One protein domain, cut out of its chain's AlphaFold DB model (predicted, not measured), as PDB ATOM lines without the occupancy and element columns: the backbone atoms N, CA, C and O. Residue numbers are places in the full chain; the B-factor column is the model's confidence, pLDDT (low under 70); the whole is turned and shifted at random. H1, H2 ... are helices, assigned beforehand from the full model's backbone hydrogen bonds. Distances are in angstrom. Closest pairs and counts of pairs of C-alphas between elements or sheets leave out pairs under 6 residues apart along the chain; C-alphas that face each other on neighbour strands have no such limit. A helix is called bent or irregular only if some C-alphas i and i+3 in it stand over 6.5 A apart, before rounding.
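Overview. This is residues 31 to 207 of the 459 residues of the protein "EF-hand domain-containing protein" of Perkinsus olseni (UniProt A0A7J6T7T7). The long helix H5 runs through the middle, with helices grouped at its two ends: H2, with H1 packed on it, at its first residues, and a group of three, H6, H7 and H8, towards its last. H3 and H4 cross each other as a pair along one side of H5, and the long H8 runs the same way as H5. The printed part has 177 residues with eight named helices, H1 to H8 in order, and no named strand; the class is all helix. Packing is mostly crossed: none of seven pairs of touching helices with a tilt stands at a shallow one. The whole is compact, with a radius of gyration of the C-alphas of 17.2 A and spans of 49 by 42 by 32 A.

Along the chain. Residues 31 to 46 hold no named element. H1 is residues 47 to 57, from C-alpha 47 at (15.755, 6.987, 11.535). H2 is residues 66 to 79, 20.5 A long; H3 is residues 87 to 98. H4, residues 104 to 118, 21.0 A, is irregular: C-alphas 105 and 108 are 7.0 A apart. H5, residues 128 to 147, is 28.3 A long, from C-alpha 128 at (1.121, 0.455, 16.288). H6 is residues 150 to 160 and H7 residues 170 to 179. H8, residues 187 to 207, 30.4 A, ends with C-alpha 207 at (-28.234, 25.928, 3.794). It has a kink of 28 degrees near residue 194 and is only just irregular, with C-alphas 192 and 195 6.9 A apart.

Arrangement. H1 touches residues 66 to 70 of H2, about perpendicular at 75 degrees; their closest C-alphas, Val 50 and Glu 66, are 6.2 A apart. H2 touches H5 through residues 72 to 76, at 89 degrees, closest at C-alphas Phe 76 and Phe 128, 6.8 A. H3 touches H4 at a steep tilt of 63 degrees, opposite ways, closest at C-alphas Met 91 and Ala 111, 6.2 A. H4 and H5 only just touch, with 3 pairs of C-alphas within 8 A, closest at Trp 118 and Asn 134, 6.0 A. H5 and H6 touch only at the corner, and only just, with 3 such pairs, closest at Leu 147 and Ala 153, 4.7 A. H6 touches H7, closest at C-alphas Tyr 160 and Gly 172, 4.7 A. Residues 197 to 205 of H8 touch H6, closest at C-alphas Ala 154 and Ala 201, 5.5 A. Residues 187 to 194 of H8 touch H7, about perpendicular at 85 degrees, closest at C-alphas Met 173 and Ala 190, 5.8 A. H5 and H8 are close but not clearly touching, at a shallow tilt of 23 degrees. H1 and H8 are apart. Every O i to N i+4 pair is within hydrogen-bond range in H1, H5 and H7, against 9 of 10 in H2, 7 of 8 in H3, 9 of 11 in H4, 6 of 7 in H6 and 15 of 17 in H8.

Size, cuts and confidence. The C-alphas farthest apart, those of Asp 40 and Thr 207, are 52.4 A apart. The printed part has no cut and no long link between helices. Mean pLDDT of the printed part is 83.4; residues 31 to 43, 148 to 151 and 204 to 207 are under 70.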
ATOM      1  N   SER A  31       0.807  18.387  21.665       45.03
ATOM      2  CA  SER A  31       0.148  17.285  22.372       45.03
ATOM      3  C   SER A  31      -1.166  17.808  22.965       45.03
ATOM      4  O   SER A  31      -1.178  18.375  24.055       45.03
ATOM      5  N   GLY A  32      -2.272  17.659  22.235       35.59
ATOM      6  CA  GLY A  32      -3.604  18.144  22.616       35.59
ATOM      7  C   GLY A  32      -4.285  17.366  23.752       35.59
ATOM      8  O   GLY A  32      -5.501  17.406  23.864       35.59
ATOM      9  N   GLY A  33      -3.556  16.629  24.593       39.31
ATOM     10  CA  GLY A  33      -4.143  15.853  25.688       39.31
ATOM     11  C   GLY A  33      -3.361  15.976  26.992       39.31
ATOM     12  O   GLY A  33      -2.167  16.255  26.980       39.31
ATOM     13  N   ASP A  34      -4.024  15.685  28.118       37.03
ATOM     14  CA  ASP A  34      -3.459  15.608  29.485       37.03
ATOM     15  C   ASP A  34      -2.394  14.491  29.670       37.03
ATOM     16  O   ASP A  34      -2.128  14.031  30.786       37.03
ATOM     17  N   PHE A  35      -1.776  14.021  28.587       42.88
ATOM     18  CA  PHE A  35      -0.682  13.062  28.618       42.88
ATOM     19  C   PHE A  35       0.589  13.793  29.058       42.88
ATOM     20  O   PHE A  35       1.268  14.470  28.290       42.88
ATOM     21  N   LYS A  36       0.871  13.719  30.363       40.22
ATOM     22  CA  LYS A  36       2.119  14.223  30.935       40.22
ATOM     23  C   LYS A  36       3.263  13.324  30.477       40.22
ATOM     24  O   LYS A  36       3.438  12.245  31.042       40.22
ATOM     25  N   TYR A  37       4.067  13.812  29.537       42.72
ATOM     26  CA  TYR A  37       5.366  13.222  29.227       42.72
ATOM     27  C   TYR A  37       6.167  13.035  30.522       42.72
ATOM     28  O   TYR A  37       6.461  14.005  31.232       42.72
ATOM     29  N   ARG A  38       6.531  11.790  30.849       39.06
ATOM     30  CA  ARG A  38       7.610  11.544  31.809       39.06
ATOM     31  C   ARG A  38       8.912  11.876  31.099       39.06
ATOM     32  O   ARG A  38       9.333  11.157  30.206       39.06
ATOM     33  N   LYS A  39       9.535  12.973  31.519       40.75
ATOM     34  CA  LYS A  39      10.811  13.475  30.997       40.75
ATOM     35  C   LYS A  39      11.994  12.509  31.200       40.75
ATOM     36  O   LYS A  39      13.059  12.747  30.653       40.75
ATOM     37  N   ASP A  40      11.801  11.449  31.987       37.19
ATOM     38  CA  ASP A  40      12.881  10.600  32.501       37.19
ATOM     39  C   ASP A  40      13.067   9.278  31.726       37.19
ATOM     40  O   ASP A  40      14.059   8.594  31.951       37.19
ATOM     41  N   ASP A  41      12.174   8.946  30.783       48.00
ATOM     42  CA  ASP A  41      12.282   7.768  29.902       48.00
ATOM     43  C   ASP A  41      12.296   8.212  28.423       48.00
ATOM     44  O   ASP A  41      11.462   7.778  27.626       48.00
ATOM     45  N   GLU A  42      13.190   9.135  28.040       57.06
ATOM     46  CA  GLU A  42      13.345   9.542  26.634       57.06
ATOM     47  C   GLU A  42      13.868   8.358  25.803       57.06
ATOM     48  O   GLU A  42      15.065   8.165  25.607       57.06
ATOM     49  N   VAL A  43      12.943   7.527  25.321       66.81
ATOM     50  CA  VAL A  43      13.217   6.532  24.290       66.81
ATOM     51  C   VAL A  43      13.670   7.295  23.050       66.81
ATOM     52  O   VAL A  43      12.882   7.982  22.396       66.81
ATOM     53  N   GLU A  44      14.960   7.201  22.742       79.62
ATOM     54  CA  GLU A  44      15.537   7.856  21.577       79.62
ATOM     55  C   GLU A  44      15.146   7.078  20.311       79.62
ATOM     56  O   GLU A  44      15.660   5.998  19.999       79.62
ATOM     57  N   TYR A  45      14.164   7.608  19.585       85.31
ATOM     58  CA  TYR A  45      13.769   7.068  18.291       85.31
ATOM     59  C   TYR A  45      14.743   7.552  17.216       85.31
ATOM     60  O   TYR A  45      15.018   8.742  17.106       85.31
ATOM     61  N   THR A  46      15.247   6.626  16.403       88.19
ATOM     62  CA  THR A  46      16.226   6.895  15.348       88.19
ATOM     63  C   THR A  46      15.577   6.685  13.984       88.19
ATOM     64  O   THR A  46      14.564   5.987  13.873       88.19
ATOM     65  N   GLU A  47      16.193   7.210  12.924       87.44
ATOM     66  CA  GLU A  47      15.755   6.987  11.535       87.44
ATOM     67  C   GLU A  47      15.607   5.488  11.213       87.44
ATOM     68  O   GLU A  47      14.701   5.063  10.494       87.44
ATOM     69  N   HIS A  48      16.458   4.644  11.808       88.00
ATOM     70  CA  HIS A  48      16.385   3.195  11.644       88.00
ATOM     71  C   HIS A  48      15.071   2.606  12.185       88.00
ATOM     72  O   HIS A  48      14.471   1.744  11.537       88.00
ATOM     73  N   HIS A  49      14.596   3.086  13.341       89.69
ATOM     74  CA  HIS A  49      13.305   2.677  13.897       89.69
ATOM     75  C   HIS A  49      12.160   3.060  12.956       89.69
ATOM     76  O   HIS A  49      11.337   2.210  12.617       89.69
ATOM     77  N   VAL A  50      12.170   4.298  12.458       89.50
ATOM     78  CA  VAL A  50      11.150   4.802  11.530       89.50
ATOM     79  C   VAL A  50      11.136   4.006  10.226       89.50
ATOM     80  O   VAL A  50      10.072   3.613   9.746       89.50
ATOM     81  N   LYS A  51      12.308   3.688   9.671       90.25
ATOM     82  CA  LYS A  51      12.419   2.869   8.460       90.25
ATOM     83  C   LYS A  51      11.838   1.468   8.660       90.25
ATOM     84  O   LYS A  51      11.126   0.970   7.789       90.25
ATOM     85  N   LYS A  52      12.107   0.844   9.812       90.06
ATOM     86  CA  LYS A  52      11.534  -0.462  10.167       90.06
ATOM     87  C   LYS A  52      10.011  -0.390  10.270       90.06
ATOM     88  O   LYS A  52       9.326  -1.263   9.746       90.06
ATOM     89  N   TRP A  53       9.490   0.653  10.909       91.94
ATOM     90  CA  TRP A  53       8.057   0.892  11.031       91.94
ATOM     91  C   TRP A  53       7.380   1.057   9.674       91.94
ATOM     92  O   TRP A  53       6.439   0.326   9.389       91.94
ATOM     93  N   LYS A  54       7.891   1.936   8.803       91.00
ATOM     94  CA  LYS A  54       7.350   2.123   7.446       91.00
ATOM     95  C   LYS A  54       7.359   0.823   6.641       91.00
ATOM     96  O   LYS A  54       6.366   0.485   6.009       91.00
ATOM     97  N   SER A  55       8.451   0.059   6.718       89.88
ATOM     98  CA  SER A  55       8.561  -1.222   6.013       89.88
ATOM     99  C   SER A  55       7.551  -2.269   6.486       89.88
ATOM    100  O   SER A  55       7.155  -3.108   5.684       89.88
ATOM    101  N   TRP A  56       7.195  -2.273   7.771       89.88
ATOM    102  CA  TRP A  56       6.258  -3.241   8.342       89.88
ATOM    103  C   TRP A  56       4.796  -2.802   8.185       89.88
ATOM    104  O   TRP A  56       3.957  -3.633   7.860       89.88
ATOM    105  N   MET A  57       4.500  -1.508   8.357       88.62
ATOM    106  CA  MET A  57       3.135  -0.970   8.277       88.62
ATOM    107  C   MET A  57       2.623  -0.784   6.838       88.62
ATOM    108  O   MET A  57       1.419  -0.681   6.622       88.62
ATOM    109  N   GLY A  58       3.519  -0.732   5.849       87.12
ATOM    110  CA  GLY A  58       3.163  -0.636   4.432       87.12
ATOM    111  C   GLY A  58       3.048   0.794   3.889       87.12
ATOM    112  O   GLY A  58       3.350   1.783   4.563       87.12
ATOM    113  N   SER A  59       2.620   0.894   2.626       85.88
ATOM    114  CA  SER A  59       2.665   2.124   1.815       85.88
ATOM    115  C   SER A  59       1.829   3.277   2.369       85.88
ATOM    116  O   SER A  59       2.177   4.442   2.188       85.88
ATOM    117  N   ASP A  60       0.748   2.981   3.093       82.50
ATOM    118  CA  ASP A  60      -0.163   4.002   3.620       82.50
ATOM    119  C   ASP A  60       0.493   4.935   4.645       82.50
ATOM    120  O   ASP A  60      -0.013   6.039   4.886       82.50
ATOM    121  N   TYR A  61       1.631   4.512   5.202       85.75
ATOM    122  CA  TYR A  61       2.411   5.244   6.195       85.75
ATOM    123  C   TYR A  61       3.665   5.907   5.616       85.75
ATOM    124  O   TYR A  61       4.344   6.652   6.325       85.75
ATOM    125  N   GLU A  62       3.965   5.706   4.328       86.62
ATOM    126  CA  GLU A  62       5.092   6.375   3.666       86.62
ATOM    127  C   GLU A  62       4.912   7.893   3.616       86.62
ATOM    128  O   GLU A  62       5.902   8.621   3.718       86.62
ATOM    129  N   LYS A  63       3.653   8.348   3.540       88.12
ATOM    130  CA  LYS A  63       3.258   9.763   3.517       88.12
ATOM    131  C   LYS A  63       3.617  10.535   4.787       88.12
ATOM    132  O   LYS A  63       3.798  11.743   4.708       88.12
ATOM    133  N   TYR A  64       3.724   9.860   5.936       88.31
ATOM    134  CA  TYR A  64       4.108  10.529   7.175       88.31
ATOM    135  C   TYR A  64       5.600  10.838   7.172       88.31
ATOM    136  O   TYR A  64       6.437  10.002   6.802       88.31
ATOM    137  N   LYS A  65       5.944  12.030   7.646       91.00
ATOM    138  CA  LYS A  65       7.336  12.389   7.917       91.00
ATOM    139  C   LYS A  65       7.854  11.612   9.133       91.00
ATOM    140  O   LYS A  65       7.091  11.018   9.896       91.00
ATOM    141  N   GLU A  66       9.173  11.536   9.275       89.62
ATOM    142  CA  GLU A  66       9.793  10.707  10.316       89.62
ATOM    143  C   GLU A  66       9.450  11.191  11.726       89.62
ATOM    144  O   GLU A  66       9.074  10.405  12.594       89.62
ATOM    145  N   ASP A  67       9.501  12.504  11.917       87.88
ATOM    146  CA  ASP A  67       9.082  13.209  13.122       87.88
ATOM    147  C   ASP A  67       7.591  13.021  13.443       87.88
ATOM    148  O   ASP A  67       7.243  12.838  14.608       87.88
ATOM    149  N   GLU A  68       6.714  12.992  12.439       90.19
ATOM    150  CA  GLU A  68       5.286  12.698  12.612       90.19
ATOM    151  C   GLU A  68       5.045  11.263  13.099       90.19
ATOM    152  O   GLU A  68       4.231  11.041  13.998       90.19
ATOM    153  N   LEU A  69       5.771  10.275  12.567       90.62
ATOM    154  CA  LEU A  69       5.672   8.895  13.058       90.62
ATOM    155  C   LEU A  69       6.214   8.758  14.482       90.62
ATOM    156  O   LEU A  69       5.637   8.034  15.293       90.62
ATOM    157  N   ILE A  70       7.285   9.479  14.815       90.44
ATOM    158  CA  ILE A  70       7.792   9.558  16.188       90.44
ATOM    159  C   ILE A  70       6.749  10.205  17.111       90.44
ATOM    160  O   ILE A  70       6.535   9.726  18.228       90.44
ATOM    161  N   ALA A  71       6.053  11.245  16.644       88.50
ATOM    162  CA  ALA A  71       4.967  11.897  17.373       88.50
ATOM    163  C   ALA A  71       3.842  10.921  17.725       88.50
ATOM    164  O   ALA A  71       3.356  10.933  18.850       88.50
ATOM    165  N   TRP A  72       3.475  10.055  16.778       91.88
ATOM    166  CA  TRP A  72       2.503   8.979  16.970       91.88
ATOM    167  C   TRP A  72       3.011   7.863  17.879       91.88
ATOM    168  O   TRP A  72       2.240   7.306  18.666       91.88
ATOM    169  N   ARG A  73       4.305   7.545  17.807       91.94
ATOM    170  CA  ARG A  73       4.898   6.460  18.586       91.94
ATOM    171  C   ARG A  73       4.902   6.737  20.082       91.94
ATOM    172  O   ARG A  73       4.622   5.836  20.864       91.94
ATOM    173  N   ARG A  74       5.176   7.978  20.481       88.94
ATOM    174  CA  ARG A  74       5.242   8.372  21.896       88.94
ATOM    175  C   ARG A  74       3.969   8.024  22.689       88.94
ATOM    176  O   ARG A  74       4.073   7.243  23.631       88.94
ATOM    177  N   PRO A  75       2.766   8.512  22.324       88.69
ATOM    178  CA  PRO A  75       1.549   8.162  23.051       88.69
ATOM    179  C   PRO A  75       1.198   6.676  22.915       88.69
ATOM    180  O   PRO A  75       0.619   6.107  23.836       88.69
ATOM    181  N   PHE A  76       1.564   6.018  21.808       92.31
ATOM    182  CA  PHE A  76       1.408   4.568  21.689       92.31
ATOM    183  C   PHE A  76       2.230   3.822  22.747       92.31
ATOM    184  O   PHE A  76       1.693   2.971  23.452       92.31
ATOM    185  N   ASP A  77       3.512   4.156  22.904       90.88
ATOM    186  CA  ASP A  77       4.390   3.511  23.880       90.88
ATOM    187  C   ASP A  77       3.952   3.798  25.330       90.88
ATOM    188  O   ASP A  77       4.034   2.905  26.169       90.88
ATOM    189  N   GLU A  78       3.378   4.974  25.619       88.12
ATOM    190  CA  GLU A  78       2.778   5.281  26.933       88.12
ATOM    191  C   GLU A  78       1.550   4.414  27.266       88.12
ATOM    192  O   GLU A  78       1.266   4.120  28.434       88.12
ATOM    193  N   LEU A  79       0.787   4.026  26.245       89.50
ATOM    194  CA  LEU A  79      -0.454   3.262  26.382       89.50
ATOM    195  C   LEU A  79      -0.228   1.750  26.270       89.50
ATOM    196  O   LEU A  79      -0.993   0.958  26.838       89.50
ATOM    197  N   SER A  80       0.809   1.350  25.541       91.50
ATOM    198  CA  SER A  80       1.145  -0.039  25.269       91.50
ATOM    199  C   SER A  80       1.957  -0.666  26.404       91.50
ATOM    200  O   SER A  80       2.599  -0.003  27.217       91.50
ATOM    201  N   LYS A  81       1.919  -1.994  26.490       87.56
ATOM    202  CA  LYS A  81       2.829  -2.776  27.331       87.56
ATOM    203  C   LYS A  81       3.464  -3.843  26.461       87.56
ATOM    204  O   LYS A  81       2.759  -4.704  25.950       87.56
ATOM    205  N   GLY A  82       4.782  -3.775  26.291       83.81
ATOM    206  CA  GLY A  82       5.495  -4.666  25.370       83.81
ATOM    207  C   GLY A  82       5.226  -4.360  23.895       83.81
ATOM    208  O   GLY A  82       5.304  -5.263  23.074       83.81
ATOM    209  N   GLY A  83       4.890  -3.108  23.560       88.19
ATOM    210  CA  GLY A  83       4.631  -2.688  22.180       88.19
ATOM    211  C   GLY A  83       3.254  -3.076  21.641       88.19
ATOM    212  O   GLY A  83       3.053  -2.995  20.436       88.19
ATOM    213  N   LEU A  84       2.329  -3.480  22.518       93.12
ATOM    214  CA  LEU A  84       0.943  -3.815  22.199       93.12
ATOM    215  C   LEU A  84      -0.014  -3.163  23.207       93.12
ATOM    216  O   LEU A  84       0.252  -3.137  24.416       93.12
ATOM    217  N   ILE A  85      -1.133  -2.627  22.729       94.81
ATOM    218  CA  ILE A  85      -2.192  -2.065  23.575       94.81
ATOM    219  C   ILE A  85      -3.201  -3.172  23.879       94.81
ATOM    220  O   ILE A  85      -3.772  -3.774  22.981       94.81
ATOM    221  N   ASN A  86      -3.453  -3.425  25.163       95.44
ATOM    222  CA  ASN A  86      -4.516  -4.338  25.592       95.44
ATOM    223  C   ASN A  86      -5.834  -3.592  25.855       95.44
ATOM    224  O   ASN A  86      -5.863  -2.364  25.990       95.44
ATOM    225  N   VAL A  87      -6.916  -4.353  26.036       94.38
ATOM    226  CA  VAL A  87      -8.267  -3.805  26.236       94.38
ATOM    227  C   VAL A  87      -8.358  -2.833  27.418       94.38
ATOM    228  O   VAL A  87      -9.060  -1.829  27.352       94.38
ATOM    229  N   ASN A  88      -7.603  -3.067  28.497       93.06
ATOM    230  CA  ASN A  88      -7.630  -2.202  29.679       93.06
ATOM    231  C   ASN A  88      -6.983  -0.840  29.407       93.06
ATOM    232  O   ASN A  88      -7.477   0.180  29.890       93.06
ATOM    233  N   SER A  89      -5.882  -0.814  28.653       93.19
ATOM    234  CA  SER A  89      -5.272   0.431  28.185       93.19
ATOM    235  C   SER A  89      -6.198   1.151  27.206       93.19
ATOM    236  O   SER A  89      -6.448   2.342  27.376       93.19
ATOM    237  N   PHE A  90      -6.794   0.426  26.259       94.00
ATOM    238  CA  PHE A  90      -7.734   0.987  25.290       94.00
ATOM    239  C   PHE A  90      -8.965   1.632  25.942       94.00
ATOM    240  O   PHE A  90      -9.335   2.762  25.624       94.00
ATOM    241  N   MET A  91      -9.548   0.978  26.950       92.50
ATOM    242  CA  MET A  91     -10.652   1.531  27.739       92.50
ATOM    243  C   MET A  91     -10.317   2.899  28.354       92.50
ATOM    244  O   MET A  91     -11.198   3.755  28.459       92.50
ATOM    245  N   LYS A  92      -9.059   3.133  28.757       91.06
ATOM    246  CA  LYS A  92      -8.627   4.439  29.282       91.06
ATOM    247  C   LYS A  92      -8.627   5.508  28.194       91.06
ATOM    248  O   LYS A  92      -9.075   6.617  28.462       91.06
ATOM    249  N   ILE A  93      -8.191   5.165  26.981       90.25
ATOM    250  CA  ILE A  93      -8.218   6.066  25.821       90.25
ATOM    251  C   ILE A  93      -9.656   6.516  25.555       90.25
ATOM    252  O   ILE A  93      -9.944   7.714  25.564       90.25
ATOM    253  N   VAL A  94     -10.573   5.556  25.387       91.31
ATOM    254  CA  VAL A  94     -11.981   5.848  25.085       91.31
ATOM    255  C   VAL A  94     -12.605   6.674  26.209       91.31
ATOM    256  O   VAL A  94     -13.255   7.686  25.954       91.31
ATOM    257  N   LYS A  95     -12.355   6.311  27.473       90.25
ATOM    258  CA  LYS A  95     -12.847   7.071  28.629       90.25
ATOM    259  C   LYS A  95     -12.329   8.510  28.651       90.25
ATOM    260  O   LYS A  95     -13.105   9.410  28.959       90.25
ATOM    261  N   ASN A  96     -11.060   8.742  28.330       87.81
ATOM    262  CA  ASN A  96     -10.491  10.089  28.322       87.81
ATOM    263  C   ASN A  96     -11.083  10.947  27.196       87.81
ATOM    264  O   ASN A  96     -11.394  12.113  27.422       87.81
ATOM    265  N   LYS A  97     -11.292  10.362  26.011       85.81
ATOM    266  CA  LYS A  97     -11.792  11.072  24.824       85.81
ATOM    267  C   LYS A  97     -13.286  11.375  24.888       85.81
ATOM    268  O   LYS A  97     -13.699  12.500  24.632       85.81
ATOM    269  N   VAL A  98     -14.105  10.382  25.240       85.94
ATOM    270  CA  VAL A  98     -15.574  10.486  25.152       85.94
ATOM    271  C   VAL A  98     -16.288  10.277  26.483       85.94
ATOM    272  O   VAL A  98     -17.511  10.316  26.536       85.94
ATOM    273  N   GLY A  99     -15.575  10.102  27.598       84.25
ATOM    274  CA  GLY A  99     -16.206   9.858  28.903       84.25
ATOM    275  C   GLY A  99     -17.067  11.013  29.425       84.25
ATOM    276  O   GLY A  99     -17.848  10.810  30.351       84.25
ATOM    277  N   ARG A 100     -16.941  12.216  28.846       81.69
ATOM    278  CA  ARG A 100     -17.818  13.364  29.138       81.69
ATOM    279  C   ARG A 100     -19.099  13.371  28.300       81.69
ATOM    280  O   ARG A 100     -20.087  13.948  28.736       81.69
ATOM    281  N   THR A 101     -19.078  12.768  27.113       80.38
ATOM    282  CA  THR A 101     -20.197  12.778  26.158       80.38
ATOM    283  C   THR A 101     -21.001  11.482  26.206       80.38
ATOM    284  O   THR A 101     -22.226  11.508  26.101       80.38
ATOM    285  N   VAL A 102     -20.334  10.348  26.411       82.31
ATOM    286  CA  VAL A 102     -20.951   9.026  26.502       82.31
ATOM    287  C   VAL A 102     -21.276   8.706  27.966       82.31
ATOM    288  O   VAL A 102     -20.378   8.735  28.813       82.31
ATOM    289  N   PRO A 103     -22.534   8.353  28.295       84.62
ATOM    290  CA  PRO A 103     -22.912   7.971  29.649       84.62
ATOM    291  C   PRO A 103     -22.057   6.815  30.203       84.62
ATOM    292  O   PRO A 103     -21.804   5.842  29.489       84.62
ATOM    293  N   PRO A 104     -21.692   6.819  31.501       85.06
ATOM    294  CA  PRO A 104     -20.859   5.764  32.088       85.06
ATOM    295  C   PRO A 104     -21.415   4.344  31.901       85.06
ATOM    296  O   PRO A 104     -20.649   3.397  31.749       85.06
ATOM    297  N   LYS A 105     -22.749   4.202  31.875       85.38
ATOM    298  CA  LYS A 105     -23.438   2.914  31.686       85.38
ATOM    299  C   LYS A 105     -23.258   2.330  30.280       85.38
ATOM    300  O   LYS A 105     -23.304   1.115  30.138       85.38
ATOM    301  N   SER A 106     -23.066   3.165  29.259       89.88
ATOM    302  CA  SER A 106     -22.875   2.734  27.866       89.88
ATOM    303  C   SER A 106     -21.415   2.779  27.416       89.88
ATOM    304  O   SER A 106     -21.088   2.184  26.391       89.88
ATOM    305  N   LEU A 107     -20.527   3.422  28.184       89.88
ATOM    306  CA  LEU A 107     -19.114   3.582  27.841       89.88
ATOM    307  C   LEU A 107     -18.405   2.243  27.608       89.88
ATOM    308  O   LEU A 107     -17.631   2.126  26.666       89.88
ATOM    309  N   HIS A 108     -18.686   1.230  28.434       91.88
ATOM    310  CA  HIS A 108     -18.085  -0.095  28.261       91.88
ATOM    311  C   HIS A 108     -18.527  -0.756  26.954       91.88
ATOM    312  O   HIS A 108     -17.685  -1.176  26.171       91.88
ATOM    313  N   THR A 109     -19.832  -0.787  26.671       93.12
ATOM    314  CA  THR A 109     -20.363  -1.343  25.418       93.12
ATOM    315  C   THR A 109     -19.828  -0.597  24.198       93.12
ATOM    316  O   THR A 109     -19.455  -1.222  23.209       93.12
ATOM    317  N   TYR A 110     -19.751   0.734  24.277       91.81
ATOM    318  CA  TYR A 110     -19.197   1.574  23.218       91.81
ATOM    319  C   TYR A 110     -17.716   1.267  22.967       91.81
ATOM    320  O   TYR A 110     -17.320   1.019  21.833       91.81
ATOM    321  N   ALA A 111     -16.912   1.200  24.028       93.12
ATOM    322  CA  ALA A 111     -15.499   0.866  23.926       93.12
ATOM    323  C   ALA A 111     -15.272  -0.565  23.417       93.12
ATOM    324  O   ALA A 111     -14.419  -0.767  22.570       93.12
ATOM    325  N   MET A 112     -16.058  -1.556  23.848       94.44
ATOM    326  CA  MET A 112     -15.933  -2.925  23.327       94.44
ATOM    327  C   MET A 112     -16.336  -3.041  21.856       94.44
ATOM    328  O   MET A 112     -15.809  -3.899  21.151       94.44
ATOM    329  N   LYS A 113     -17.259  -2.196  21.381       93.81
ATOM    330  CA  LYS A 113     -17.572  -2.105  19.953       93.81
ATOM    331  C   LYS A 113     -16.372  -1.563  19.176       93.81
ATOM    332  O   LYS A 113     -15.951  -2.216  18.233       93.81
ATOM    333  N   LEU A 114     -15.798  -0.440  19.619       94.12
ATOM    334  CA  LEU A 114     -14.601   0.130  18.993       94.12
ATOM    335  C   LEU A 114     -13.413  -0.834  19.047       94.12
ATOM    336  O   LEU A 114     -12.708  -0.971  18.064       94.12
ATOM    337  N   TRP A 115     -13.222  -1.552  20.155       94.94
ATOM    338  CA  TRP A 115     -12.152  -2.543  20.284       94.94
ATOM    339  C   TRP A 115     -12.194  -3.574  19.154       94.94
ATOM    340  O   TRP A 115     -11.178  -3.829  18.531       94.94
ATOM    341  N   ARG A 116     -13.379  -4.117  18.849       93.19
ATOM    342  CA  ARG A 116     -13.560  -5.085  17.753       93.19
ATOM    343  C   ARG A 116     -13.328  -4.490  16.367       93.19
ATOM    344  O   ARG A 116     -13.146  -5.246  15.426       93.19
ATOM    345  N   GLU A 117     -13.445  -3.174  16.236       93.25
ATOM    346  CA  GLU A 117     -13.164  -2.463  14.989       93.25
ATOM    347  C   GLU A 117     -11.663  -2.155  14.855       93.25
ATOM    348  O   GLU A 117     -11.175  -2.104  13.737       93.25
ATOM    349  N   TRP A 118     -10.946  -1.957  15.970       94.81
ATOM    350  CA  TRP A 118      -9.524  -1.589  15.978       94.81
ATOM    351  C   TRP A 118      -8.573  -2.791  16.002       94.81
ATOM    352  O   TRP A 118      -7.455  -2.656  15.530       94.81
ATOM    353  N   ASP A 119      -8.989  -3.909  16.601       93.56
ATOM    354  CA  ASP A 119      -8.286  -5.204  16.614       93.56
ATOM    355  C   ASP A 119      -8.639  -5.944  15.313       93.56
ATOM    356  O   ASP A 119      -9.486  -6.845  15.295       93.56
ATOM    357  N   GLU A 120      -8.087  -5.456  14.198       90.38
ATOM    358  CA  GLU A 120      -8.453  -5.864  12.837       90.38
ATOM    359  C   GLU A 120      -8.043  -7.316  12.573       90.38
ATOM    360  O   GLU A 120      -8.775  -8.069  11.918       90.38
ATOM    361  N   ASP A 121      -6.899  -7.724  13.128       91.56
ATOM    362  CA  ASP A 121      -6.361  -9.078  13.012       91.56
ATOM    363  C   ASP A 121      -6.885 -10.063  14.079       91.56
ATOM    364  O   ASP A 121      -6.612 -11.265  14.002       91.56
ATOM    365  N   GLN A 122      -7.695  -9.580  15.029       92.81
ATOM    366  CA  GLN A 122      -8.271 -10.347  16.141       92.81
ATOM    367  C   GLN A 122      -7.217 -10.998  17.054       92.81
ATOM    368  O   GLN A 122      -7.475 -12.034  17.688       92.81
ATOM    369  N   SER A 123      -6.027 -10.406  17.156       92.56
ATOM    370  CA  SER A 123      -4.958 -10.858  18.047       92.56
ATOM    371  C   SER A 123      -5.264 -10.614  19.532       92.56
ATOM    372  O   SER A 123      -4.585 -11.176  20.398       92.56
ATOM    373  N   ASN A 124      -6.333  -9.872  19.854       93.31
ATOM    374  CA  ASN A 124      -6.653  -9.338  21.185       93.31
ATOM    375  C   ASN A 124      -5.672  -8.259  21.653       93.31
ATOM    376  O   ASN A 124      -5.570  -7.978  22.858       93.31
ATOM    377  N   PHE A 125      -4.977  -7.632  20.713       95.81
ATOM    378  CA  PHE A 125      -4.083  -6.521  20.959       95.81
ATOM    379  C   PHE A 125      -4.200  -5.523  19.819       95.81
ATOM    380  O   PHE A 125      -4.411  -5.911  18.688       95.81
ATOM    381  N   ILE A 126      -4.032  -4.242  20.138       95.94
ATOM    382  CA  ILE A 126      -3.907  -3.202  19.122       95.94
ATOM    383  C   ILE A 126      -2.419  -2.922  18.940       95.94
ATOM    384  O   ILE A 126      -1.730  -2.530  19.898       95.94
ATOM    385  N   ASP A 127      -1.927  -3.139  17.729       94.69
ATOM    386  CA  ASP A 127      -0.560  -2.821  17.352       94.69
ATOM    387  C   ASP A 127      -0.388  -1.338  16.967       94.69
ATOM    388  O   ASP A 127      -1.302  -0.514  17.068       94.69
ATOM    389  N   PHE A 128       0.833  -0.946  16.595       93.88
ATOM    390  CA  PHE A 128       1.121   0.455  16.288       93.88
ATOM    391  C   PHE A 128       0.463   0.943  14.986       93.88
ATOM    392  O   PHE A 128       0.090   2.115  14.904       93.88
ATOM    393  N   ALA A 129       0.305   0.068  13.991       92.31
ATOM    394  CA  ALA A 129      -0.327   0.410  12.723       92.31
ATOM    395  C   ALA A 129      -1.829   0.627  12.932       92.31
ATOM    396  O   ALA A 129      -2.356   1.700  12.626       92.31
ATOM    397  N   GLU A 130      -2.488  -0.348  13.559       94.12
ATOM    398  CA  GLU A 130      -3.906  -0.291  13.915       94.12
ATOM    399  C   GLU A 130      -4.212   0.936  14.779       94.12
ATOM    400  O   GLU A 130      -5.213   1.625  14.568       94.12
ATOM    401  N   PHE A 131      -3.317   1.266  15.716       94.12
ATOM    402  CA  PHE A 131      -3.452   2.443  16.565       94.12
ATOM    403  C   PHE A 131      -3.467   3.754  15.774       94.12
ATOM    404  O   PHE A 131      -4.366   4.566  15.991       94.12
ATOM    405  N   ILE A 132      -2.504   3.988  14.873       92.31
ATOM    406  CA  ILE A 132      -2.473   5.226  14.072       92.31
ATOM    407  C   ILE A 132      -3.714   5.299  13.181       92.31
ATOM    408  O   ILE A 132      -4.381   6.339  13.140       92.31
ATOM    409  N   HIS A 133      -4.029   4.202  12.482       90.19
ATOM    410  CA  HIS A 133      -5.167   4.142  11.569       90.19
ATOM    411  C   HIS A 133      -6.468   4.514  12.286       90.19
ATOM    412  O   HIS A 133      -7.184   5.441  11.889       90.19
ATOM    413  N   ASN A 134      -6.743   3.831  13.394       92.44
ATOM    414  CA  ASN A 134      -8.028   3.927  14.057       92.44
ATOM    415  C   ASN A 134      -8.140   5.133  15.001       92.44
ATOM    416  O   ASN A 134      -9.218   5.726  15.092       92.44
ATOM    417  N   MET A 135      -7.048   5.594  15.627       91.38
ATOM    418  CA  MET A 135      -7.075   6.809  16.453       91.38
ATOM    419  C   MET A 135      -7.398   8.048  15.626       91.38
ATOM    420  O   MET A 135      -8.207   8.874  16.047       91.38
ATOM    421  N   LYS A 136      -6.830   8.158  14.422       86.94
ATOM    422  CA  LYS A 136      -7.155   9.245  13.494       86.94
ATOM    423  C   LYS A 136      -8.638   9.246  13.129       86.94
ATOM    424  O   LYS A 136      -9.290  10.295  13.157       86.94
ATOM    425  N   ASN A 137      -9.182   8.078  12.789       88.25
ATOM    426  CA  ASN A 137     -10.598   7.930  12.453       88.25
ATOM    427  C   ASN A 137     -11.490   8.288  13.647       88.25
ATOM    428  O   ASN A 137     -12.508   8.966  13.484       88.25
ATOM    429  N   PHE A 138     -11.079   7.897  14.850       90.62
ATOM    430  CA  PHE A 138     -11.785   8.211  16.082       90.62
ATOM    431  C   PHE A 138     -11.766   9.705  16.404       90.62
ATOM    432  O   PHE A 138     -12.832  10.278  16.625       90.62
ATOM    433  N   ASP A 139     -10.611  10.367  16.325       89.31
ATOM    434  CA  ASP A 139     -10.490  11.817  16.516       89.31
ATOM    435  C   ASP A 139     -11.318  12.591  15.481       89.31
ATOM    436  O   ASP A 139     -12.064  13.514  15.818       89.31
ATOM    437  N   THR A 140     -11.300  12.140  14.225       86.44
ATOM    438  CA  THR A 140     -12.148  12.691  13.160       86.44
ATOM    439  C   THR A 140     -13.637  12.513  13.469       86.44
ATOM    440  O   THR A 140     -14.438  13.415  13.221       86.44
ATOM    441  N   HIS A 141     -14.041  11.355  13.992       86.19
ATOM    442  CA  HIS A 141     -15.430  11.080  14.349       86.19
ATOM    443  C   HIS A 141     -15.896  11.932  15.534       86.19
ATOM    444  O   HIS A 141     -17.000  12.484  15.498       86.19
ATOM    445  N   VAL A 142     -15.051  12.085  16.556       85.25
ATOM    446  CA  VAL A 142     -15.304  12.967  17.699       85.25
ATOM    447  C   VAL A 142     -15.461  14.410  17.223       85.25
ATOM    448  O   VAL A 142     -16.462  15.043  17.561       85.25
ATOM    449  N   LEU A 143     -14.561  14.893  16.360       86.06
ATOM    450  CA  LEU A 143     -14.662  16.223  15.758       86.06
ATOM    451  C   LEU A 143     -15.967  16.389  14.971       86.06
ATOM    452  O   LEU A 143     -16.728  17.313  15.230       86.06
ATOM    453  N   LYS A 144     -16.282  15.466  14.053       83.31
ATOM    454  CA  LYS A 144     -17.537  15.499  13.281       83.31
ATOM    455  C   LYS A 144     -18.763  15.548  14.190       83.31
ATOM    456  O   LYS A 144     -19.728  16.231  13.871       83.31
ATOM    457  N   THR A 145     -18.736  14.835  15.311       80.69
ATOM    458  CA  THR A 145     -19.843  14.815  16.274       80.69
ATOM    459  C   THR A 145     -19.951  16.141  17.024       80.69
ATOM    460  O   THR A 145     -21.055  16.656  17.173       80.69
ATOM    461  N   ALA A 146     -18.826  16.737  17.427       78.38
ATOM    462  CA  ALA A 146     -18.793  18.062  18.045       78.38
ATOM    463  C   ALA A 146     -19.288  19.168  17.094       78.38
ATOM    464  O   ALA A 146     -19.960  20.100  17.531       78.38
ATOM    465  N   LEU A 147     -18.994  19.031  15.798       77.75
ATOM    466  CA  LEU A 147     -19.387  19.962  14.738       77.75
ATOM    467  C   LEU A 147     -20.827  19.766  14.226       77.75
ATOM    468  O   LEU A 147     -21.348  20.650  13.556       77.75
ATOM    469  N   ARG A 148     -21.483  18.634  14.522       69.81
ATOM    470  CA  ARG A 148     -22.860  18.334  14.072       69.81
ATOM    471  C   ARG A 148     -23.946  19.154  14.767       69.81
ATOM    472  O   ARG A 148     -25.058  19.210  14.259       69.81
ATOM    473  N   GLU A 149     -23.669  19.757  15.919       68.62
ATOM    474  CA  GLU A 149     -24.588  20.743  16.493       68.62
ATOM    475  C   GLU A 149     -24.523  22.000  15.602       68.62
ATOM    476  O   GLU A 149     -23.510  22.688  15.627       68.62
ATOM    477  N   GLU A 150     -25.554  22.256  14.781       51.91
ATOM    478  CA  GLU A 150     -25.549  23.160  13.603       51.91
ATOM    479  C   GLU A 150     -24.921  24.554  13.796       51.91
ATOM    480  O   GLU A 150     -24.383  25.115  12.845       51.91
ATOM    481  N   SER A 151     -24.928  25.119  15.005       59.94
ATOM    482  CA  SER A 151     -24.259  26.395  15.301       59.94
ATOM    483  C   SER A 151     -22.736  26.276  15.411       59.94
ATOM    484  O   SER A 151     -22.006  27.187  15.038       59.94
ATOM    485  N   LYS A 152     -22.217  25.131  15.861       72.19
ATOM    486  CA  LYS A 152     -20.814  24.994  16.262       72.19
ATOM    487  C   LYS A 152     -19.837  24.938  15.102       72.19
ATOM    488  O   LYS A 152     -18.695  25.343  15.284       72.19
ATOM    489  N   ALA A 153     -20.220  24.424  13.939       75.25
ATOM    490  CA  ALA A 153     -19.288  24.293  12.820       75.25
ATOM    491  C   ALA A 153     -18.998  25.624  12.120       75.25
ATOM    492  O   ALA A 153     -17.831  25.907  11.847       75.25
ATOM    493  N   ALA A 154     -20.022  26.455  11.903       76.00
ATOM    494  CA  ALA A 154     -19.836  27.822  11.420       76.00
ATOM    495  C   ALA A 154     -19.037  28.644  12.442       76.00
ATOM    496  O   ALA A 154     -18.027  29.242  12.081       76.00
ATOM    497  N   ASP A 155     -19.402  28.567  13.727       83.25
ATOM    498  CA  ASP A 155     -18.680  29.253  14.805       83.25
ATOM    499  C   ASP A 155     -17.216  28.799  14.892       83.25
ATOM    500  O   ASP A 155     -16.316  29.623  15.047       83.25
ATOM    501  N   THR A 156     -16.945  27.497  14.747       84.31
ATOM    502  CA  THR A 156     -15.579  26.951  14.731       84.31
ATOM    503  C   THR A 156     -14.803  27.489  13.533       84.31
ATOM    504  O   THR A 156     -13.686  27.970  13.701       84.31
ATOM    505  N   PHE A 157     -15.377  27.461  12.326       84.88
ATOM    506  CA  PHE A 157     -14.708  28.004  11.146       84.88
ATOM    507  C   PHE A 157     -14.401  29.497  11.309       84.88
ATOM    508  O   PHE A 157     -13.273  29.916  11.079       84.88
ATOM    509  N   GLU A 158     -15.370  30.292  11.762       86.50
ATOM    510  CA  GLU A 158     -15.193  31.729  11.987       86.50
ATOM    511  C   GLU A 158     -14.165  32.038  13.079       86.50
ATOM    512  O   GLU A 158     -13.424  33.011  12.959       86.50
ATOM    513  N   THR A 159     -14.084  31.198  14.114       88.62
ATOM    514  CA  THR A 159     -13.120  31.351  15.213       88.62
ATOM    515  C   THR A 159     -11.685  31.098  14.755       88.62
ATOM    516  O   THR A 159     -10.783  31.819  15.170       88.62
ATOM    517  N   TYR A 160     -11.475  30.080  13.914       89.75
ATOM    518  CA  TYR A 160     -10.136  29.591  13.565       89.75
ATOM    519  C   TYR A 160      -9.691  29.934  12.139       89.75
ATOM    520  O   TYR A 160      -8.572  29.597  11.753       89.75
ATOM    521  N   LYS A 161     -10.527  30.589  11.322       90.56
ATOM    522  CA  LYS A 161     -10.097  31.062  10.001       90.56
ATOM    523  C   LYS A 161      -9.041  32.151  10.145       90.56
ATOM    524  O   LYS A 161      -9.088  32.996  11.038       90.56
ATOM    525  N   ASN A 162      -8.121  32.173   9.197       88.12
ATOM    526  CA  ASN A 162      -7.142  33.233   9.104       88.12
ATOM    527  C   ASN A 162      -7.852  34.557   8.744       88.12
ATOM    528  O   ASN A 162      -8.590  34.598   7.754       88.12
ATOM    529  N   PRO A 163      -7.657  35.638   9.523       86.12
ATOM    530  CA  PRO A 163      -8.357  36.903   9.313       86.12
ATOM    531  C   PRO A 163      -7.959  37.602   8.008       86.12
ATOM    532  O   PRO A 163      -8.776  38.323   7.441       86.12
ATOM    533  N   ASP A 164      -6.740  37.369   7.517       87.19
ATOM    534  CA  ASP A 164      -6.219  38.012   6.311       87.19
ATOM    535  C   ASP A 164      -6.718  37.313   5.041       87.19
ATOM    536  O   ASP A 164      -7.054  37.968   4.055       87.19
ATOM    537  N   SER A 165      -6.788  35.976   5.052       86.56
ATOM    538  CA  SER A 165      -7.234  35.193   3.890       86.56
ATOM    539  C   SER A 165      -8.729  34.864   3.907       86.56
ATOM    540  O   SER A 165      -9.291  34.504   2.872       86.56
ATOM    541  N   GLY A 166      -9.375  34.941   5.074       85.19
ATOM    542  CA  GLY A 166     -10.739  34.462   5.294       85.19
ATOM    543  C   GLY A 166     -10.890  32.941   5.164       85.19
ATOM    544  O   GLY A 166     -12.013  32.442   5.120       85.19
ATOM    545  N   GLN A 167      -9.782  32.199   5.077       85.94
ATOM    546  CA  GLN A 167      -9.766  30.753   4.880       85.94
ATOM    547  C   GLN A 167      -9.186  30.032   6.092       85.94
ATOM    548  O   GLN A 167      -8.371  30.569   6.835       85.94
ATOM    549  N   LEU A 168      -9.576  28.769   6.252       85.88
ATOM    550  CA  LEU A 168      -8.952  27.869   7.212       85.88
ATOM    551  C   LEU A 168      -7.617  27.359   6.650       85.88
ATOM    552  O   LEU A 168      -7.603  26.580   5.686       85.88
ATOM    553  N   ASP A 169      -6.521  27.845   7.228       88.19
ATOM    554  CA  ASP A 169      -5.147  27.465   6.908       88.19
ATOM    555  C   ASP A 169      -4.637  26.344   7.834       88.19
ATOM    556  O   ASP A 169      -5.408  25.695   8.543       88.19
ATOM    557  N   GLU A 170      -3.345  26.023   7.749       86.06
ATOM    558  CA  GLU A 170      -2.745  24.956   8.556       86.06
ATOM    559  C   GLU A 170      -2.757  25.284  10.055       86.06
ATOM    560  O   GLU A 170      -3.086  24.416  10.862       86.06
ATOM    561  N   ASP A 171      -2.489  26.539  10.419       87.00
ATOM    562  CA  ASP A 171      -2.474  26.981  11.813       87.00
ATOM    563  C   ASP A 171      -3.873  26.877  12.439       87.00
ATOM    564  O   ASP A 171      -4.024  26.272  13.503       87.00
ATOM    565  N   GLY A 172      -4.915  27.339  11.740       87.81
ATOM    566  CA  GLY A 172      -6.298  27.167  12.194       87.81
ATOM    567  C   GLY A 172      -6.711  25.696  12.333       87.81
ATOM    568  O   GLY A 172      -7.425  25.330  13.267       87.81
ATOM    569  N   MET A 173      -6.226  24.814  11.450       88.75
ATOM    570  CA  MET A 173      -6.468  23.371  11.574       88.75
ATOM    571  C   MET A 173      -5.816  22.778  12.823       88.75
ATOM    572  O   MET A 173      -6.458  21.990  13.521       88.75
ATOM    573  N   PHE A 174      -4.574  23.156  13.127       89.19
ATOM    574  CA  PHE A 174      -3.895  22.694  14.335       89.19
ATOM    575  C   PHE A 174      -4.605  23.157  15.605       89.19
ATOM    576  O   PHE A 174      -4.775  22.359  16.529       89.19
ATOM    577  N   GLU A 175      -5.088  24.400  15.631       89.19
ATOM    578  CA  GLU A 175      -5.872  24.913  16.753       89.19
ATOM    579  C   GLU A 175      -7.187  24.139  16.934       89.19
ATOM    580  O   GLU A 175      -7.519  23.757  18.057       89.19
ATOM    581  N   ILE A 176      -7.896  23.802  15.848       89.12
ATOM    582  CA  ILE A 176      -9.105  22.960  15.911       89.12
ATOM    583  C   ILE A 176      -8.786  21.570  16.467       89.12
ATOM    584  O   ILE A 176      -9.516  21.068  17.328       89.12
ATOM    585  N   MET A 177      -7.722  20.933  15.976       88.12
ATOM    586  CA  MET A 177      -7.311  19.607  16.439       88.12
ATOM    587  C   MET A 177      -6.968  19.642  17.933       88.12
ATOM    588  O   MET A 177      -7.468  18.818  18.700       88.12
ATOM    589  N   ALA A 178      -6.196  20.638  18.374       86.81
ATOM    590  CA  ALA A 178      -5.861  20.831  19.781       86.81
ATOM    591  C   ALA A 178      -7.110  21.099  20.644       86.81
ATOM    592  O   ALA A 178      -7.292  20.456  21.676       86.81
ATOM    593  N   ALA A 179      -8.018  21.975  20.199       85.44
ATOM    594  CA  ALA A 179      -9.255  22.302  20.915       85.44
ATOM    595  C   ALA A 179     -10.198  21.096  21.076       85.44
ATOM    596  O   ALA A 179     -10.956  21.016  22.043       85.44
ATOM    597  N   ASN A 180     -10.132  20.136  20.150       83.62
ATOM    598  CA  ASN A 180     -10.899  18.889  20.201       83.62
ATOM    599  C   ASN A 180     -10.115  17.731  20.833       83.62
ATOM    600  O   ASN A 180     -10.501  16.568  20.713       83.62
ATOM    601  N   ASN A 181      -9.040  18.058  21.549       84.06
ATOM    602  CA  ASN A 181      -8.157  17.137  22.244       84.06
ATOM    603  C   ASN A 181      -7.615  16.013  21.359       84.06
ATOM    604  O   ASN A 181      -7.584  14.864  21.803       84.06
ATOM    605  N   PHE A 182      -7.239  16.292  20.107       86.62
ATOM    606  CA  PHE A 182      -6.607  15.293  19.240       86.62
ATOM    607  C   PHE A 182      -5.360  14.734  19.918       86.62
ATOM    608  O   PHE A 182      -4.641  15.454  20.612       86.62
ATOM    609  N   LEU A 183      -5.132  13.427  19.761       84.81
ATOM    610  CA  LEU A 183      -4.030  12.785  20.476       84.81
ATOM    611  C   LEU A 183      -2.682  13.277  19.948       84.81
ATOM    612  O   LEU A 183      -1.773  13.565  20.723       84.81
ATOM    613  N   VAL A 184      -2.591  13.381  18.625       84.38
ATOM    614  CA  VAL A 184      -1.429  13.887  17.907       84.38
ATOM    615  C   VAL A 184      -1.915  14.858  16.843       84.38
ATOM    616  O   VAL A 184      -2.921  14.624  16.172       84.38
ATOM    617  N   THR A 185      -1.185  15.956  16.693       83.50
ATOM    618  CA  THR A 185      -1.395  16.934  15.633       83.50
ATOM    619  C   THR A 185      -0.231  16.863  14.651       83.50
ATOM    620  O   THR A 185       0.871  17.314  14.965       83.50
ATOM    621  N   THR A 186      -0.453  16.282  13.475       87.75
ATOM    622  CA  THR A 186       0.554  16.221  12.403       87.75
ATOM    623  C   THR A 186       0.103  17.045  11.202       87.75
ATOM    624  O   THR A 186      -1.101  17.239  11.003       87.75
ATOM    625  N   THR A 187       1.049  17.531  10.395       86.81
ATOM    626  CA  THR A 187       0.728  18.251   9.154       86.81
ATOM    627  C   THR A 187      -0.039  17.328   8.209       86.81
ATOM    628  O   THR A 187      -1.084  17.715   7.685       86.81
ATOM    629  N   THR A 188       0.404  16.072   8.080       87.38
ATOM    630  CA  THR A 188      -0.281  15.039   7.289       87.38
ATOM    631  C   THR A 188      -1.747  14.858   7.713       87.38
ATOM    632  O   THR A 188      -2.639  14.716   6.873       87.38
ATOM    633  N   ASP A 189      -2.043  14.885   9.014       84.56
ATOM    634  CA  ASP A 189      -3.417  14.761   9.513       84.56
ATOM    635  C   ASP A 189      -4.243  16.028   9.287       84.56
ATOM    636  O   ASP A 189      -5.398  15.932   8.861       84.56
ATOM    637  N   ALA A 190      -3.652  17.206   9.498       85.50
ATOM    638  CA  ALA A 190      -4.295  18.488   9.232       85.50
ATOM    639  C   ALA A 190      -4.694  18.627   7.752       85.50
ATOM    640  O   ALA A 190      -5.809  19.059   7.451       85.50
ATOM    641  N   GLU A 191      -3.828  18.212   6.823       86.19
ATOM    642  CA  GLU A 191      -4.106  18.214   5.382       86.19
ATOM    643  C   GLU A 191      -5.269  17.293   5.006       86.19
ATOM    644  O   GLU A 191      -6.134  17.681   4.219       86.19
ATOM    645  N   VAL A 192      -5.344  16.103   5.608       84.75
ATOM    646  CA  VAL A 192      -6.448  15.157   5.372       84.75
ATOM    647  C   VAL A 192      -7.774  15.678   5.942       84.75
ATOM    648  O   VAL A 192      -8.838  15.448   5.364       84.75
ATOM    649  N   LEU A 193      -7.739  16.397   7.066       83.94
ATOM    650  CA  LEU A 193      -8.935  16.909   7.742       83.94
ATOM    651  C   LEU A 193      -9.485  18.195   7.124       83.94
ATOM    652  O   LEU A 193     -10.703  18.399   7.124       83.94
ATOM    653  N   ARG A 194      -8.616  19.056   6.586       82.00
ATOM    654  CA  ARG A 194      -8.978  20.390   6.077       82.00
ATOM    655  C   ARG A 194     -10.153  20.375   5.085       82.00
ATOM    656  O   ARG A 194     -11.074  21.176   5.277       82.00
ATOM    657  N   PRO A 195     -10.215  19.474   4.080       83.00
ATOM    658  CA  PRO A 195     -11.356  19.403   3.167       83.00
ATOM    659  C   PRO A 195     -12.667  19.066   3.882       83.00
ATOM    660  O   PRO A 195     -13.711  19.608   3.534       83.00
ATOM    661  N   THR A 196     -12.617  18.214   4.912       80.88
ATOM    662  CA  THR A 196     -13.802  17.795   5.674       80.88
ATOM    663  C   THR A 196     -14.384  18.956   6.473       80.88
ATOM    664  O   THR A 196     -15.589  19.190   6.418       80.88
ATOM    665  N   VAL A 197     -13.542  19.703   7.196       80.12
ATOM    666  CA  VAL A 197     -13.995  20.865   7.983       80.12
ATOM    667  C   VAL A 197     -14.559  21.946   7.063       80.12
ATOM    668  O   VAL A 197     -15.634  22.478   7.326       80.12
ATOM    669  N   ARG A 198     -13.887  22.213   5.935       79.94
ATOM    670  CA  ARG A 198     -14.357  23.182   4.938       79.94
ATOM    671  C   ARG A 198     -15.694  22.776   4.316       79.94
ATOM    672  O   ARG A 198     -16.573  23.620   4.195       79.94
ATOM    673  N   ALA A 199     -15.860  21.506   3.945       79.25
ATOM    674  CA  ALA A 199     -17.106  21.009   3.367       79.25
ATOM    675  C   ALA A 199     -18.277  21.111   4.356       79.25
ATOM    676  O   ALA A 199     -19.362  21.537   3.970       79.25
ATOM    677  N   LEU A 200     -18.053  20.776   5.633       73.50
ATOM    678  CA  LEU A 200     -19.072  20.916   6.678       73.50
ATOM    679  C   LEU A 200     -19.462  22.380   6.909       73.50
ATOM    680  O   LEU A 200     -20.647  22.672   7.041       73.50
ATOM    681  N   ALA A 201     -18.488  23.294   6.920       73.12
ATOM    682  CA  ALA A 201     -18.759  24.724   7.038       73.12
ATOM    683  C   ALA A 201     -19.546  25.255   5.826       73.12
ATOM    684  O   ALA A 201     -20.560  25.920   6.015       73.12
ATOM    685  N   SER A 202     -19.138  24.912   4.596       73.44
ATOM    686  CA  SER A 202     -19.838  25.328   3.366       73.44
ATOM    687  C   SER A 202     -21.283  24.850   3.354       73.44
ATOM    688  O   SER A 202     -22.178  25.657   3.158       73.44
ATOM    689  N   LEU A 203     -21.523  23.566   3.654       71.38
ATOM    690  CA  LEU A 203     -22.873  23.000   3.673       71.38
ATOM    691  C   LEU A 203     -23.813  23.800   4.589       71.38
ATOM    692  O   LEU A 203     -24.975  24.005   4.245       71.38
ATOM    693  N   LEU A 204     -23.310  24.260   5.740       65.50
ATOM    694  CA  LEU A 204     -24.076  25.050   6.704       65.50
ATOM    695  C   LEU A 204     -24.293  26.496   6.246       65.50
ATOM    696  O   LEU A 204     -25.394  27.018   6.412       65.50
ATOM    697  N   PHE A 205     -23.290  27.135   5.642       66.00
ATOM    698  CA  PHE A 205     -23.460  28.472   5.067       66.00
ATOM    699  C   PHE A 205     -24.451  28.460   3.896       66.00
ATOM    700  O   PHE A 205     -25.365  29.286   3.858       66.00
ATOM    701  N   ASP A 206     -24.342  27.473   3.007       64.19
ATOM    702  CA  ASP A 206     -25.209  27.328   1.839       64.19
ATOM    703  C   ASP A 206     -26.660  27.043   2.262       64.19
ATOM    704  O   ASP A 206     -27.598  27.653   1.746       64.19
ATOM    705  N   THR A 207     -26.879  26.180   3.264       58.41
ATOM    706  CA  THR A 207     -28.234  25.928   3.794       58.41
ATOM    707  C   THR A 207     -28.835  27.148   4.486       58.41
ATOM    708  O   THR A 207     -30.024  27.423   4.301       58.41
TER     709      THR A 207